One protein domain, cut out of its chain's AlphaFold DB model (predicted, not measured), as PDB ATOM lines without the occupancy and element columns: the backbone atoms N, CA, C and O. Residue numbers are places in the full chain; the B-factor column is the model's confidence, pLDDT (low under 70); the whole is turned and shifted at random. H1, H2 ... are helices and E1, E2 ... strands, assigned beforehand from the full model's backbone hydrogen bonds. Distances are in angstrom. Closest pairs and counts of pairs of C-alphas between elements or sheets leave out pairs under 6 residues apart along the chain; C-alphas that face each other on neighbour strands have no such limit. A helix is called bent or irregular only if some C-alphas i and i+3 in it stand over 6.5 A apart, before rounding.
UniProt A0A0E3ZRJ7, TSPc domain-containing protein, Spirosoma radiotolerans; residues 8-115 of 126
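This is residues 8 to 115 of the 126 residues of the protein "TSPc domain-containing protein" of Spirosoma radiotolerans (UniProt A0A0E3ZRJ7). A small parallel sheet of three strands, E1, E4 and E5, has one helix, H3, packed over one face; a second helix, H2, packs beside H3, and H1 meets H2 near the starts of both helices, with its residues 10 to 14 alone, the two spreading from there at 45 degrees. From this body the hairpin of E2 and E3 reaches away as a long arm that makes the length of the domain, and its tip, residues 60 to 65, sticks out free. The printed part has 108 residues, with three named helices and five named strands in the order H1 E1 H2 E2 E3 E4 H3 E5; the class is mixed, helices and strands. The sheet runs E1 E4 E5, all parallel, and E2 and E3 are antiparallel. The whole is compact, with a radius of gyration of the C-alphas of 14.1 A and spans of 47 by 33 by 27 A.

Start at H1, residues 8 to 21, which with its residues 10 to 14 alone touches H2, residues 40 to 46; the closest C-alphas, of Thr 10 and Gly 40, are 6.7 A apart. Their lines stand at a steep tilt of 45 degrees, the same way. Look next at E1, residues 26 to 30, an edge strand parallel to E4, residues 84 to 89, with N 27 and O 84 at 2.8 A, within hydrogen-bond range. E2, residues 54 to 60, and E3, residues 65 to 70, form a hairpin, where N 67 and O 58 are 2.8 A apart. H3, residues 96 to 106, touches H2 at a shallow tilt of 17 degrees, the same way, closest at the C-alphas of Gly 41 and Phe 100, 6.1 A. E5, residues 111 to 114, is parallel to E4, with N 113 and O 87 at 2.8 A. H3 is on this sheet, over E4 and E5 at a height of 9.8 A, making two layers, helix on one face of a sheet. E4, H3 and E5 are a strand-helix-strand unit, two parallel neighbour strands with a helix between, and its crossover is right-handed. Every O i to N i+4 pair is within hydrogen-bond range in H2 and H3, and 8 of 10 are in H1.

Find C-alpha 8 at (45.422, -8.439, 35.268); from there H1 runs 21.0 A to C-alpha 21, irregular where C-alphas 9 and 12 are 7.9 A apart. E1 is 13.4 A long and H2 10.2 A. From C-alpha 54 at (28.352, -20.509, 36.620) E2 runs 17.7 A, and E3 returns over 16.4 A. E4 measures 16.7 A and H3 15.0 A; E5, 10.1 A long, ends at C-alpha 114, (24.530, -10.327, 13.996).

The two C-alphas farthest apart are those of Asn 23 and Asp 62, 47.2 A. The printed part has no cut, and its one long link is residues 71 to 83, between E3 and E4. The mean pLDDT of the printed part is 93.8, and no printed residue is under 70.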
ATOM      1  N   GLU A   8      44.348  -9.185  34.596       93.50
ATOM      2  CA  GLU A   8      45.422  -8.439  35.268       93.50
ATOM      3  C   GLU A   8      45.811  -7.164  34.512       93.50
ATOM      4  O   GLU A   8      46.104  -6.143  35.128       93.50
ATOM      5  N   TRP A   9      45.785  -7.198  33.180       94.50
ATOM      6  CA  TRP A   9      46.193  -6.063  32.354       94.50
ATOM      7  C   TRP A   9      45.058  -5.079  32.094       94.50
ATOM      8  O   TRP A   9      45.312  -3.908  31.823       94.50
ATOM      9  N   THR A  10      43.808  -5.539  32.150       94.38
ATOM     10  CA  THR A  10      42.654  -4.735  31.731       94.38
ATOM     11  C   THR A  10      41.813  -4.202  32.881       94.38
ATOM     12  O   THR A  10      40.926  -3.393  32.621       94.38
ATOM     13  N   LYS A  11      42.039  -4.639  34.129       95.12
ATOM     14  CA  LYS A  11      41.144  -4.358  35.269       95.12
ATOM     15  C   LYS A  11      40.782  -2.879  35.429       95.12
ATOM     16  O   LYS A  11      39.597  -2.565  35.514       95.12
ATOM     17  N   ASP A  12      41.764  -1.982  35.375       96.94
ATOM     18  CA  ASP A  12      41.538  -0.549  35.597       96.94
ATOM     19  C   ASP A  12      40.767   0.075  34.425       96.94
ATOM     20  O   ASP A  12      39.819   0.835  34.625       96.94
ATOM     21  N   LEU A  13      41.104  -0.316  33.191       96.75
ATOM     22  CA  LEU A  13      40.399   0.130  31.987       96.75
ATOM     23  C   LEU A  13      38.938  -0.335  31.988       96.75
ATOM     24  O   LEU A  13      38.035   0.445  31.670       96.75
ATOM     25  N   VAL A  14      38.695  -1.596  32.356       97.12
ATOM     26  CA  VAL A  14      37.341  -2.147  32.460       97.12
ATOM     27  C   VAL A  14      36.569  -1.426  33.562       97.12
ATOM     28  O   VAL A  14      35.460  -0.966  33.300       97.12
ATOM     29  N   GLN A  15      37.158  -1.223  34.745       97.94
ATOM     30  CA  GLN A  15      36.531  -0.464  35.831       97.94
ATOM     31  C   GLN A  15      36.112   0.938  35.379       97.94
ATOM     32  O   GLN A  15      34.964   1.338  35.597       97.94
ATOM     33  N   SER A  16      37.021   1.702  34.765       98.25
ATOM     34  CA  SER A  16      36.721   3.061  34.308       98.25
ATOM     35  C   SER A  16      35.614   3.072  33.256       98.25
ATOM     36  O   SER A  16      34.700   3.891  33.341       98.25
ATOM     37  N   SER A  17      35.647   2.125  32.316       97.75
ATOM     38  CA  SER A  17      34.628   1.999  31.268       97.75
ATOM     39  C   SER A  17      33.250   1.678  31.852       97.75
ATOM     40  O   SER A  17      32.268   2.335  31.522       97.75
ATOM     41  N   MET A  18      33.170   0.717  32.775       98.06
ATOM     42  CA  MET A  18      31.904   0.327  33.404       98.06
ATOM     43  C   MET A  18      31.352   1.424  34.314       98.06
ATOM     44  O   MET A  18      30.147   1.664  34.334       98.06
ATOM     45  N   THR A  19      32.229   2.148  35.012       98.31
ATOM     46  CA  THR A  19      31.839   3.315  35.814       98.31
ATOM     47  C   THR A  19      31.264   4.419  34.929       98.31
ATOM     48  O   THR A  19      30.220   4.982  35.250       98.31
ATOM     49  N   PHE A  20      31.905   4.702  33.792       98.12
ATOM     50  CA  PHE A  20      31.412   5.677  32.820       98.12
ATOM     51  C   PHE A  20      30.030   5.290  32.265       98.12
ATOM     52  O   PHE A  20      29.143   6.135  32.161       98.12
ATOM     53  N   LEU A  21      29.817   4.003  31.977       98.12
ATOM     54  CA  LEU A  21      28.558   3.478  31.441       98.12
ATOM     55  C   LEU A  21      27.431   3.345  32.484       98.12
ATOM     56  O   LEU A  21      26.284   3.109  32.104       98.12
ATOM     57  N   ALA A  22      27.705   3.516  33.780       97.62
ATOM     58  CA  ALA A  22      26.748   3.223  34.853       97.62
ATOM     59  C   ALA A  22      25.442   4.039  34.796       97.62
ATOM     60  O   ALA A  22      24.392   3.575  35.252       97.62
ATOM     61  N   ASN A  23      25.486   5.229  34.192       96.75
ATOM     62  CA  ASN A  23      24.335   6.127  34.056       96.75
ATOM     63  C   ASN A  23      23.549   5.939  32.746       96.75
ATOM     64  O   ASN A  23      22.660   6.730  32.454       96.75
ATOM     65  N   THR A  24      23.871   4.917  31.953       98.19
ATOM     66  CA  THR A  24      23.111   4.559  30.744       98.19
ATOM     67  C   THR A  24      21.955   3.622  31.084       98.19
ATOM     68  O   THR A  24      22.010   2.930  32.098       98.19
ATOM     69  N   ASP A  25      20.916   3.568  30.254       98.12
ATOM     70  CA  ASP A  25      19.831   2.581  30.404       98.12
ATOM     71  C   ASP A  25      20.183   1.235  29.752       98.12
ATOM     72  O   ASP A  25      19.797   0.168  30.232       98.12
ATOM     73  N   ALA A  26      20.970   1.291  28.677       98.06
ATOM     74  CA  ALA A  26      21.352   0.151  27.863       98.06
ATOM     75  C   ALA A  26      22.812   0.256  27.414       98.06
ATOM     76  O   ALA A  26      23.324   1.346  27.149       98.06
ATOM     77  N   ILE A  27      23.461  -0.898  27.276       98.56
ATOM     78  CA  ILE A  27      24.860  -1.036  26.875       98.56
ATOM     79  C   ILE A  27      24.937  -1.962  25.664       98.56
ATOM     80  O   ILE A  27      24.319  -3.027  25.630       98.56
ATOM     81  N   SER A  28      25.729  -1.564  24.669       97.50
ATOM     82  CA  SER A  28      26.061  -2.406  23.522       97.50
ATOM     83  C   SER A  28      27.561  -2.672  23.478       97.50
ATOM     84  O   SER A  28      28.357  -1.740  23.583       97.50
ATOM     85  N   ILE A  29      27.938  -3.939  23.320       97.31
ATOM     86  CA  ILE A  29      29.326  -4.374  23.158       97.31
ATOM     87  C   ILE A  29      29.494  -4.900  21.735       97.31
ATOM     88  O   ILE A  29      28.876  -5.891  21.344       97.31
ATOM     89  N   ASP A  30      30.331  -4.230  20.950       95.69
ATOM     90  CA  ASP A  30      30.672  -4.655  19.596       95.69
ATOM     91  C   ASP A  30      31.917  -5.543  19.626       95.69
ATOM     92  O   ASP A  30      33.007  -5.091  19.974       95.69
ATOM     93  N   ILE A  31      31.748  -6.813  19.261       94.31
ATOM     94  CA  ILE A  31      32.841  -7.782  19.160       94.31
ATOM     95  C   ILE A  31      33.021  -8.302  17.730       94.31
ATOM     96  O   ILE A  31      33.699  -9.303  17.527       94.31
ATOM     97  N   ARG A  32      32.479  -7.614  16.712       92.62
ATOM     98  CA  ARG A  32      32.527  -8.042  15.298       92.62
ATOM     99  C   ARG A  32      33.936  -8.265  14.739       92.62
ATOM    100  O   ARG A  32      34.071  -8.898  13.697       92.62
ATOM    101  N   ARG A  33      34.971  -7.707  15.366       92.12
ATOM    102  CA  ARG A  33      36.386  -7.860  14.972       92.12
ATOM    103  C   ARG A  33      37.252  -8.436  16.093       92.12
ATOM    104  O   ARG A  33      38.475  -8.412  15.993       92.12
ATOM    105  N   ASN A  34      36.624  -8.903  17.173       91.56
ATOM    106  CA  ASN A  34      37.325  -9.422  18.337       91.56
ATOM    107  C   ASN A  34      37.557 -10.925  18.172       91.56
ATOM    108  O   ASN A  34      36.614 -11.703  18.075       91.56
ATOM    109  N   HIS A  35      38.813 -11.344  18.141       86.62
ATOM    110  CA  HIS A  35      39.167 -12.746  17.903       86.62
ATOM    111  C   HIS A  35      39.429 -13.532  19.199       86.62
ATOM    112  O   HIS A  35      40.088 -14.574  19.171       86.62
ATOM    113  N   GLY A  36      38.953 -13.022  20.340       86.25
ATOM    114  CA  GLY A  36      39.288 -13.543  21.662       86.25
ATOM    115  C   GLY A  36      40.779 -13.384  21.950       86.25
ATOM    116  O   GLY A  36      41.454 -12.640  21.245       86.25
ATOM    117  N   PHE A  37      41.276 -14.039  23.000       86.12
ATOM    118  CA  PHE A  37      42.693 -14.368  23.259       86.12
ATOM    119  C   PHE A  37      42.816 -14.907  24.686       86.12
ATOM    120  O   PHE A  37      43.292 -16.016  24.890       86.12
ATOM    121  N   SER A  38      42.324 -14.135  25.653       88.19
ATOM    122  CA  SER A  38      42.398 -14.426  27.082       88.19
ATOM    123  C   SER A  38      41.046 -14.197  27.777       88.19
ATOM    124  O   SER A  38      40.009 -14.030  27.133       88.19
ATOM    125  N   ASP A  39      41.064 -14.185  29.106       82.69
ATOM    126  CA  ASP A  39      39.915 -14.181  30.011       82.69
ATOM    127  C   ASP A  39      39.347 -12.791  30.360       82.69
ATOM    128  O   ASP A  39      38.431 -12.691  31.170       82.69
ATOM    129  N   GLY A  40      39.803 -11.692  29.753       89.06
ATOM    130  CA  GLY A  40      39.298 -10.347  30.083       89.06
ATOM    131  C   GLY A  40      37.790 -10.166  29.867       89.06
ATOM    132  O   GLY A  40      37.145  -9.407  30.595       89.06
ATOM    133  N   GLY A  41      37.202 -10.913  28.926       91.81
ATOM    134  CA  GLY A  41      35.750 -10.954  28.720       91.81
ATOM    135  C   GLY A  41      34.983 -11.426  29.959       91.81
ATOM    136  O   GLY A  41      33.877 -10.960  30.219       91.81
ATOM    137  N   TYR A  42      35.585 -12.277  30.788       91.00
ATOM    138  CA  TYR A  42      34.963 -12.776  32.010       91.00
ATOM    139  C   TYR A  42      34.833 -11.685  33.095       91.00
ATOM    140  O   TYR A  42      33.800 -11.606  33.770       91.00
ATOM    141  N   LEU A  43      35.814 -10.774  33.222       95.44
ATOM    142  CA  LEU A  43      35.667  -9.603  34.099       95.44
ATOM    143  C   LEU A  43      34.521  -8.716  33.602       95.44
ATOM    144  O   LEU A  43      33.665  -8.337  34.396       95.44
ATOM    145  N   ILE A  44      34.469  -8.435  32.294       97.12
ATOM    146  CA  ILE A  44      33.392  -7.644  31.678       97.12
ATOM    147  C   ILE A  44      32.027  -8.276  31.975       97.12
ATOM    148  O   ILE A  44      31.129  -7.584  32.448       97.12
ATOM    149  N   ALA A  45      31.877  -9.586  31.764       96.75
ATOM    150  CA  ALA A  45      30.632 -10.308  32.024       96.75
ATOM    151  C   ALA A  45      30.193 -10.201  33.494       96.75
ATOM    152  O   ALA A  45      29.005 -10.048  33.776       96.75
ATOM    153  N   SER A  46      31.144 -10.211  34.432       97.38
ATOM    154  CA  SER A  46      30.867 -10.166  35.874       97.38
ATOM    155  C   SER A  46      30.172  -8.874  36.331       97.38
ATOM    156  O   SER A  46      29.436  -8.897  37.317       97.38
ATOM    157  N   TYR A  47      30.318  -7.757  35.604       98.19
ATOM    158  CA  TYR A  47      29.571  -6.525  35.900       98.19
ATOM    159  C   TYR A  47      28.066  -6.682  35.701       98.19
ATOM    160  O   TYR A  47      27.287  -5.937  36.295       98.19
ATOM    161  N   PHE A  48      27.640  -7.637  34.880       98.06
ATOM    162  CA  PHE A  48      26.258  -7.761  34.444       98.06
ATOM    163  C   PHE A  48      25.438  -8.752  35.280       98.06
ATOM    164  O   PHE A  48      24.266  -8.942  34.979       98.06
ATOM    165  N   PHE A  49      25.971  -9.323  36.362       97.75
ATOM    166  CA  PHE A  49      25.214 -10.225  37.240       97.75
ATOM    167  C   PHE A  49      25.184  -9.727  38.683       97.75
ATOM    168  O   PHE A  49      26.223  -9.361  39.233       97.75
ATOM    169  N   THR A  50      24.004  -9.738  39.312       96.75
ATOM    170  CA  THR A  50      23.843  -9.387  40.735       96.75
ATOM    171  C   THR A  50      24.626 -10.352  41.618       96.75
ATOM    172  O   THR A  50      25.450  -9.909  42.419       96.75
ATOM    173  N   ASP A  51      24.464 -11.649  41.373       96.38
ATOM    174  CA  ASP A  51      25.125 -12.741  42.087       96.38
ATOM    175  C   ASP A  51      26.067 -13.514  41.147       96.38
ATOM    176  O   ASP A  51      25.882 -13.463  39.928       96.38
ATOM    177  N   PRO A  52      27.084 -14.224  41.673       96.12
ATOM    178  CA  PRO A  52      27.883 -15.149  40.878       96.12
ATOM    179  C   PRO A  52      27.011 -16.156  40.128       96.12
ATOM    180  O   PRO A  52      26.128 -16.783  40.710       96.12
ATOM    181  N   VAL A  53      27.313 -16.361  38.852       95.75
ATOM    182  CA  VAL A  53      26.689 -17.386  38.011       95.75
ATOM    183  C   VAL A  53      27.765 -18.290  37.438       95.75
ATOM    184  O   VAL A  53      28.886 -17.845  37.185       95.75
ATOM    185  N   GLN A  54      27.436 -19.563  37.241       93.69
ATOM    186  CA  GLN A  54      28.352 -20.509  36.620       93.69
ATOM    187  C   GLN A  54      28.602 -20.068  35.177       93.69
ATOM    188  O   GLN A  54      27.670 -19.892  34.395       93.69
ATOM    189  N   TRP A  55      29.868 -19.824  34.858       90.75
ATOM    190  CA  TRP A  55      30.305 -19.293  33.577       90.75
ATOM    191  C   TRP A  55      30.611 -20.416  32.594       90.75
ATOM    192  O   TRP A  55      30.060 -20.445  31.502       90.75
ATOM    193  N   ASN A  56      31.473 -21.356  32.986       87.06
ATOM    194  CA  ASN A  56      31.792 -22.524  32.178       87.06
ATOM    195  C   ASN A  56      32.258 -23.690  33.051       87.06
ATOM    196  O   ASN A  56      32.658 -23.503  34.202       87.06
ATOM    197  N   ASP A  57      32.254 -24.871  32.443       89.31
ATOM    198  CA  ASP A  57      32.967 -26.036  32.937       89.31
ATOM    199  C   ASP A  57      34.005 -26.460  31.902       89.31
ATOM    200  O   ASP A  57      33.747 -26.457  30.695       89.31
ATOM    201  N   SER A  58      35.180 -26.845  32.385       88.19
ATOM    202  CA  SER A  58      36.237 -27.435  31.578       88.19
ATOM    203  C   SER A  58      36.663 -28.757  32.197       88.19
ATOM    204  O   SER A  58      37.041 -28.815  33.370       88.19
ATOM    205  N   TYR A  59      36.560 -29.827  31.413       91.56
ATOM    206  CA  TYR A  59      36.988 -31.159  31.812       91.56
ATOM    207  C   TYR A  59      38.328 -31.486  31.159       91.56
ATOM    208  O   TYR A  59      38.418 -31.623  29.937       91.56
ATOM    209  N   ASP A  60      39.360 -31.643  31.981       92.81
ATOM    210  CA  ASP A  60      40.648 -32.165  31.549       92.81
ATOM    211  C   ASP A  60      40.581 -33.694  31.570       92.81
ATOM    212  O   ASP A  60      40.480 -34.327  32.626       92.81
ATOM    213  N   ARG A  61      40.612 -34.296  30.379       94.00
ATOM    214  CA  ARG A  61      40.506 -35.747  30.210       94.00
ATOM    215  C   ARG A  61      41.719 -36.492  30.759       94.00
ATOM    216  O   ARG A  61      41.540 -37.572  31.327       94.00
ATOM    217  N   ASP A  62      42.915 -35.943  30.585       95.56
ATOM    218  CA  ASP A  62      44.163 -36.609  30.960       95.56
ATOM    219  C   ASP A  62      44.346 -36.558  32.479       95.56
ATOM    220  O   ASP A  62      44.657 -37.571  33.107       95.56
ATOM    221  N   ALA A  63      44.045 -35.407  33.088       94.81
ATOM    222  CA  ALA A  63      44.038 -35.252  34.540       94.81
ATOM    223  C   ALA A  63      42.787 -35.852  35.211       94.81
ATOM    224  O   ALA A  63      42.782 -36.061  36.425       94.81
ATOM    225  N   ARG A  64      41.726 -36.135  34.440       94.69
ATOM    226  CA  ARG A  64      40.389 -36.541  34.916       94.69
ATOM    227  C   ARG A  64      39.797 -35.561  35.928       94.69
ATOM    228  O   ARG A  64      39.127 -35.967  36.878       94.69
ATOM    229  N   THR A  65      40.043 -34.273  35.732       95.75
ATOM    230  CA  THR A  65      39.572 -33.212  36.622       95.75
ATOM    231  C   THR A  65      38.541 -32.338  35.924       95.75
ATOM    232  O   THR A  65      38.570 -32.137  34.714       95.75
ATOM    233  N   MET A  66      37.608 -31.815  36.713       93.56
ATOM    234  CA  MET A  66      36.627 -30.835  36.272       93.56
ATOM    235  C   MET A  66      36.934 -29.512  36.959       93.56
ATOM    236  O   MET A  66      37.034 -29.451  38.186       93.56
ATOM    237  N   ARG A  67      37.084 -28.455  36.170       92.12
ATOM    238  CA  ARG A  67      37.212 -27.087  36.656       92.12
ATOM    239  C   ARG A  67      35.941 -26.334  36.314       92.12
ATOM    240  O   ARG A  67      35.581 -26.239  35.147       92.12
ATOM    241  N   GLN A  68      35.324 -25.761  37.335       92.19
ATOM    242  CA  GLN A  68      34.196 -24.857  37.172       92.19
ATOM    243  C   GLN A  68      34.692 -23.421  37.281       92.19
ATOM    244  O   GLN A  68      35.479 -23.089  38.173       92.19
ATOM    245  N   THR A  69      34.213 -22.568  36.390       90.00
ATOM    246  CA  THR A  69      34.435 -21.126  36.440       90.00
ATOM    247  C   THR A  69      33.102 -20.456  36.733       90.00
ATOM    248  O   THR A  69      32.084 -20.809  36.148       90.00
ATOM    249  N   TRP A  70      33.103 -19.478  37.631       94.44
ATOM    250  CA  TRP A  70      31.928 -18.724  38.080       94.44
ATOM    251  C   TRP A  70      32.233 -17.252  37.965       94.44
ATOM    252  O   TRP A  70      33.360 -16.930  38.287       94.44
ATOM    253  N   THR A  71      31.297 -16.384  37.574       95.44
ATOM    254  CA  THR A  71      31.521 -14.925  37.533       95.44
ATOM    255  C   THR A  71      31.935 -14.353  38.892       95.44
ATOM    256  O   THR A  71      31.673 -14.931  39.950       95.44
ATOM    257  N   MET A  72      32.598 -13.192  38.881       94.56
ATOM    258  CA  MET A  72      33.149 -12.613  40.104       94.56
ATOM    259  C   MET A  72      32.030 -12.129  41.045       94.56
ATOM    260  O   MET A  72      31.150 -11.375  40.615       94.56
ATOM    261  N   PRO A  73      32.079 -12.472  42.350       94.12
ATOM    262  CA  PRO A  73      31.103 -11.974  43.322       94.12
ATOM    263  C   PRO A  73      31.175 -10.456  43.478       94.12
ATOM    264  O   PRO A  73      30.146  -9.795  43.610       94.12
ATOM    265  N   VAL A  74      32.387  -9.907  43.395       94.69
ATOM    266  CA  VAL A  74      32.670  -8.479  43.502       94.69
ATOM    267  C   VAL A  74      33.486  -8.052  42.290       94.69
ATOM    268  O   VAL A  74      34.439  -8.727  41.909       94.69
ATOM    269  N   VAL A  75      33.112  -6.916  41.709       96.06
ATOM    270  CA  VAL A  75      33.848  -6.240  40.637       96.06
ATOM    271  C   VAL A  75      34.272  -4.852  41.119       96.06
ATOM    272  O   VAL A  75      33.600  -4.280  41.981       96.06
ATOM    273  N   PRO A  76      35.371  -4.286  40.602       93.56
ATOM    274  CA  PRO A  76      35.745  -2.922  40.936       93.56
ATOM    275  C   PRO A  76      34.776  -1.916  40.289       93.56
ATOM    276  O   PRO A  76      34.618  -1.884  39.072       93.56
ATOM    277  N   GLY A  77      34.133  -1.067  41.090       94.75
ATOM    278  CA  GLY A  77      33.123  -0.115  40.608       94.75
ATOM    279  C   GLY A  77      31.687  -0.670  40.622       94.75
ATOM    280  O   GLY A  77      31.426  -1.701  41.244       94.75
ATOM    281  N   PRO A  78      30.723   0.035  40.004       96.12
ATOM    282  CA  PRO A  78      29.309  -0.324  40.093       96.12
ATOM    283  C   PRO A  78      28.971  -1.552  39.242       96.12
ATOM    284  O   PRO A  78      29.380  -1.641  38.086       96.12
ATOM    285  N   LYS A  79      28.146  -2.461  39.777       97.12
ATOM    286  CA  LYS A  79      27.492  -3.494  38.962       97.12
ATOM    287  C   LYS A  79      26.436  -2.866  38.052       97.12
ATOM    288  O   LYS A  79      25.733  -1.936  38.439       97.12
ATOM    289  N   LEU A  80      26.300  -3.434  36.863       98.06
ATOM    290  CA  LEU A  80      25.404  -3.014  35.783       98.06
ATOM    291  C   LEU A  80      24.325  -4.078  35.516       98.06
ATOM    292  O   LEU A  80      23.793  -4.196  34.413       98.06
ATOM    293  N   ALA A  81      24.012  -4.897  36.523       97.25
ATOM    294  CA  ALA A  81      23.112  -6.042  36.402       97.25
ATOM    295  C   ALA A  81      21.684  -5.668  35.965       97.25
ATOM    296  O   ALA A  81      21.017  -6.476  35.331       97.25
ATOM    297  N   ASN A  82      21.247  -4.436  36.234       96.81
ATOM    298  CA  ASN A  82      19.930  -3.918  35.862       96.81
ATOM    299  C   ASN A  82      19.879  -3.231  34.484       96.81
ATOM    300  O   ASN A  82      18.832  -2.698  34.131       96.81
ATOM    301  N   LYS A  83      20.991  -3.178  33.741       98.19
ATOM    302  CA  LYS A  83      21.069  -2.498  32.439       98.19
ATOM    303  C   LYS A  83      20.767  -3.455  31.293       98.19
ATOM    304  O   LYS A  83      21.225  -4.601  31.322       98.19
ATOM    305  N   ASP A  84      20.088  -2.997  30.251       98.50
ATOM    306  CA  ASP A  84      19.930  -3.817  29.048       98.50
ATOM    307  C   ASP A  84      21.294  -4.056  28.389       98.50
ATOM    308  O   ASP A  84      22.118  -3.143  28.306       98.50
ATOM    309  N   LEU A  85      21.549  -5.284  27.924       98.62
ATOM    310  CA  LEU A  85      22.825  -5.659  27.314       98.62
ATOM    311  C   LEU A  85      22.619  -6.245  25.918       98.62
ATOM    312  O   LEU A  85      21.930  -7.250  25.736       98.62
ATOM    313  N   TYR A  86      23.280  -5.635  24.941       98.31
ATOM    314  CA  TYR A  86      23.298  -6.067  23.550       98.31
ATOM    315  C   TYR A  86      24.728  -6.404  23.133       98.31
ATOM    316  O   TYR A  86      25.657  -5.663  23.449       98.31
ATOM    317  N   ILE A  87      24.915  -7.490  22.389       97.50
ATOM    318  CA  ILE A  87      26.231  -7.876  21.866       97.50
ATOM    319  C   ILE A  87      26.130  -7.980  20.353       97.50
ATOM    320  O   ILE A  87      25.306  -8.737  19.844       97.50
ATOM    321  N   THR A  88      26.961  -7.223  19.640       95.38
ATOM    322  CA  THR A  88      26.996  -7.267  18.176       95.38
ATOM    323  C   THR A  88      28.138  -8.155  17.703       95.38
ATOM    324  O   THR A  88      29.288  -7.954  18.096       95.38
ATOM    325  N   VAL A  89      27.816  -9.118  16.843       94.56
ATOM    326  CA  VAL A  89      28.726 -10.169  16.374       94.56
ATOM    327  C   VAL A  89      28.802 -10.243  14.843       94.56
ATOM    328  O   VAL A  89      27.973  -9.659  14.142       94.56
ATOM    329  N   SER A  90      29.817 -10.922  14.310       90.06
ATOM    330  CA  SER A  90      30.031 -11.139  12.865       90.06
ATOM    331  C   SER A  90      30.386 -12.603  12.586       90.06
ATOM    332  O   SER A  90      30.446 -13.417  13.492       90.06
ATOM    333  N   LYS A  91      30.681 -12.975  11.347       84.94
ATOM    334  CA  LYS A  91      31.287 -14.286  11.047       84.94
ATOM    335  C   LYS A  91      32.767 -14.429  11.456       84.94
ATOM    336  O   LYS A  91      33.291 -15.541  11.420       84.94
ATOM    337  N   ASP A  92      33.444 -13.325  11.786       81.31
ATOM    338  CA  ASP A  92      34.905 -13.272  11.942       81.31
ATOM    339  C   ASP A  92      35.377 -13.294  13.416       81.31
ATOM    340  O   ASP A  92      36.572 -13.484  13.658       81.31
ATOM    341  N   TYR A  93      34.483 -13.134  14.406       77.62
ATOM    342  CA  TYR A  93      34.842 -13.254  15.834       77.62
ATOM    343  C   TYR A  93      35.073 -14.716  16.246       77.62
ATOM    344  O   TYR A  93      34.530 -15.633  15.632       77.62
ATOM    345  N   PHE A  94      35.925 -14.946  17.252       79.25
ATOM    346  CA  PHE A  94      36.463 -16.285  17.533       79.25
ATOM    347  C   PHE A  94      36.831 -16.507  19.014       79.25
ATOM    348  O   PHE A  94      37.072 -15.550  19.754       79.25
ATOM    349  N   SER A  95      36.939 -17.774  19.435       85.06
ATOM    350  CA  SER A  95      37.561 -18.199  20.704       85.06
ATOM    351  C   SER A  95      36.862 -17.600  21.935       85.06
ATOM    352  O   SER A  95      35.641 -17.702  22.059       85.06
ATOM    353  N   ALA A  96      37.594 -16.946  22.842       87.75
ATOM    354  CA  ALA A  96      37.045 -16.313  24.042       87.75
ATOM    355  C   ALA A  96      35.922 -15.297  23.736       87.75
ATOM    356  O   ALA A  96      35.076 -15.033  24.587       87.75
ATOM    357  N   SER A  97      35.872 -14.734  22.521       90.88
ATOM    358  CA  SER A  97      34.763 -13.874  22.094       90.88
ATOM    359  C   SER A  97      33.494 -14.645  21.742       90.88
ATOM    360  O   SER A  97      32.403 -14.154  22.031       90.88
ATOM    361  N   GLU A  98      33.618 -15.850  21.176       90.00
ATOM    362  CA  GLU A  98      32.486 -16.766  20.977       90.00
ATOM    363  C   GLU A  98      31.894 -17.193  22.315       90.00
ATOM    364  O   GLU A  98      30.690 -17.046  22.518       90.00
ATOM    365  N   GLU A  99      32.743 -17.617  23.250       90.62
ATOM    366  CA  GLU A  99      32.322 -17.998  24.599       90.62
ATOM    367  C   GLU A  99      31.633 -16.836  25.336       90.62
ATOM    368  O   GLU A  99      30.558 -17.014  25.903       90.62
ATOM    369  N   PHE A 100      32.205 -15.628  25.278       94.25
ATOM    370  CA  PHE A 100      31.634 -14.441  25.918       94.25
ATOM    371  C   PHE A 100      30.205 -14.141  25.449       94.25
ATOM    372  O   PHE A 100      29.310 -13.953  26.276       94.25
ATOM    373  N   ALA A 101      29.980 -14.107  24.132       94.56
ATOM    374  CA  ALA A 101      28.654 -13.849  23.581       94.56
ATOM    375  C   ALA A 101      27.687 -15.005  23.859       94.56
ATOM    376  O   ALA A 101      26.547 -14.760  24.256       94.56
ATOM    377  N   TYR A 102      28.145 -16.247  23.683       92.50
ATOM    378  CA  TYR A 102      27.336 -17.442  23.897       92.50
ATOM    379  C   TYR A 102      26.866 -17.555  25.348       92.50
ATOM    380  O   TYR A 102      25.668 -17.671  25.585       92.50
ATOM    381  N   ASN A 103      27.766 -17.445  26.327       94.69
ATOM    382  CA  ASN A 103      27.413 -17.594  27.739       94.69
ATOM    383  C   ASN A 103      26.438 -16.503  28.189       94.69
ATOM    384  O   ASN A 103      25.439 -16.799  28.841       94.69
ATOM    385  N   LEU A 104      26.665 -15.245  27.799       96.50
ATOM    386  CA  LEU A 104      25.742 -14.155  28.134       96.50
ATOM    387  C   LEU A 104      24.370 -14.323  27.468       96.50
ATOM    388  O   LEU A 104      23.364 -13.936  28.062       96.50
ATOM    389  N   GLN A 105      24.304 -14.914  26.274       95.88
ATOM    390  CA  GLN A 105      23.037 -15.269  25.638       95.88
ATOM    391  C   GLN A 105      22.345 -16.434  26.354       95.88
ATOM    392  O   GLN A 105      21.162 -16.338  26.674       95.88
ATOM    393  N   ALA A 106      23.074 -17.519  26.620       94.62
ATOM    394  CA  ALA A 106      22.562 -18.739  27.237       94.62
ATOM    395  C   ALA A 106      22.063 -18.503  28.670       94.62
ATOM    396  O   ALA A 106      21.048 -19.061  29.074       94.62
ATOM    397  N   LEU A 107      22.722 -17.606  29.410       95.31
ATOM    398  CA  LEU A 107      22.303 -17.149  30.740       95.31
ATOM    399  C   LEU A 107      21.141 -16.137  30.692       95.31
ATOM    400  O   LEU A 107      20.769 -15.577  31.722       95.31
ATOM    401  N   GLY A 108      20.590 -15.851  29.507       95.81
ATOM    402  CA  GLY A 108      19.495 -14.898  29.311       95.81
ATOM    403  C   GLY A 108      19.878 -13.449  29.613       95.81
ATOM    404  O   GLY A 108      19.000 -12.606  29.790       95.81
ATOM    405  N   ARG A 109      21.180 -13.144  29.698       97.62
ATOM    406  CA  ARG A 109      21.655 -11.837  30.146       97.62
ATOM    407  C   ARG A 109      21.778 -10.819  29.022       97.62
ATOM    408  O   ARG A 109      21.556  -9.633  29.266       97.62
ATOM    409  N   ALA A 110      22.145 -11.258  27.821       97.69
ATOM    410  CA  ALA A 110      22.360 -10.388  26.672       97.69
ATOM    411  C   ALA A 110      21.543 -10.813  25.452       97.69
ATOM    412  O   ALA A 110      21.371 -12.000  25.172       97.69
ATOM    413  N   LYS A 111      21.131  -9.826  24.652       97.12
ATOM    414  CA  LYS A 111      20.633 -10.058  23.296       97.12
ATOM    415  C   LYS A 111      21.796  -9.998  22.307       97.12
ATOM    416  O   LYS A 111      22.376  -8.935  22.088       97.12
ATOM    417  N   VAL A 112      22.110 -11.130  21.684       95.56
ATOM    418  CA  VAL A 112      23.132 -11.212  20.630       95.56
ATOM    419  C   VAL A 112      22.505 -10.881  19.276       95.56
ATOM    420  O   VAL A 112      21.444 -11.401  18.931       95.56
ATOM    421  N   ILE A 113      23.142  -9.981  18.527       94.62
ATOM    422  CA  ILE A 113      22.681  -9.466  17.235       94.62
ATOM    423  C   ILE A 113      23.815  -9.611  16.221       94.62
ATOM    424  O   ILE A 113      24.916  -9.116  16.448       94.62
ATOM    425  N   GLY A 114      23.552 -10.236  15.077       89.38
ATOM    426  CA  GLY A 114      24.530 -10.327  13.996       89.38
ATOM    427  C   GLY A 114      24.474 -11.648  13.249       89.38
ATOM    428  O   GLY A 114      23.443 -12.320  13.219       89.38
ATOM    429  N   GLU A 115      25.591 -11.983  12.613       80.50
ATOM    430  CA  GLU A 115      25.748 -13.211  11.837       80.50
ATOM    431  C   GLU A 115      25.982 -14.418  12.760       80.50
ATOM    432  O   GLU A 115      26.646 -14.307  13.791       80.50
TER     433      GLU A 115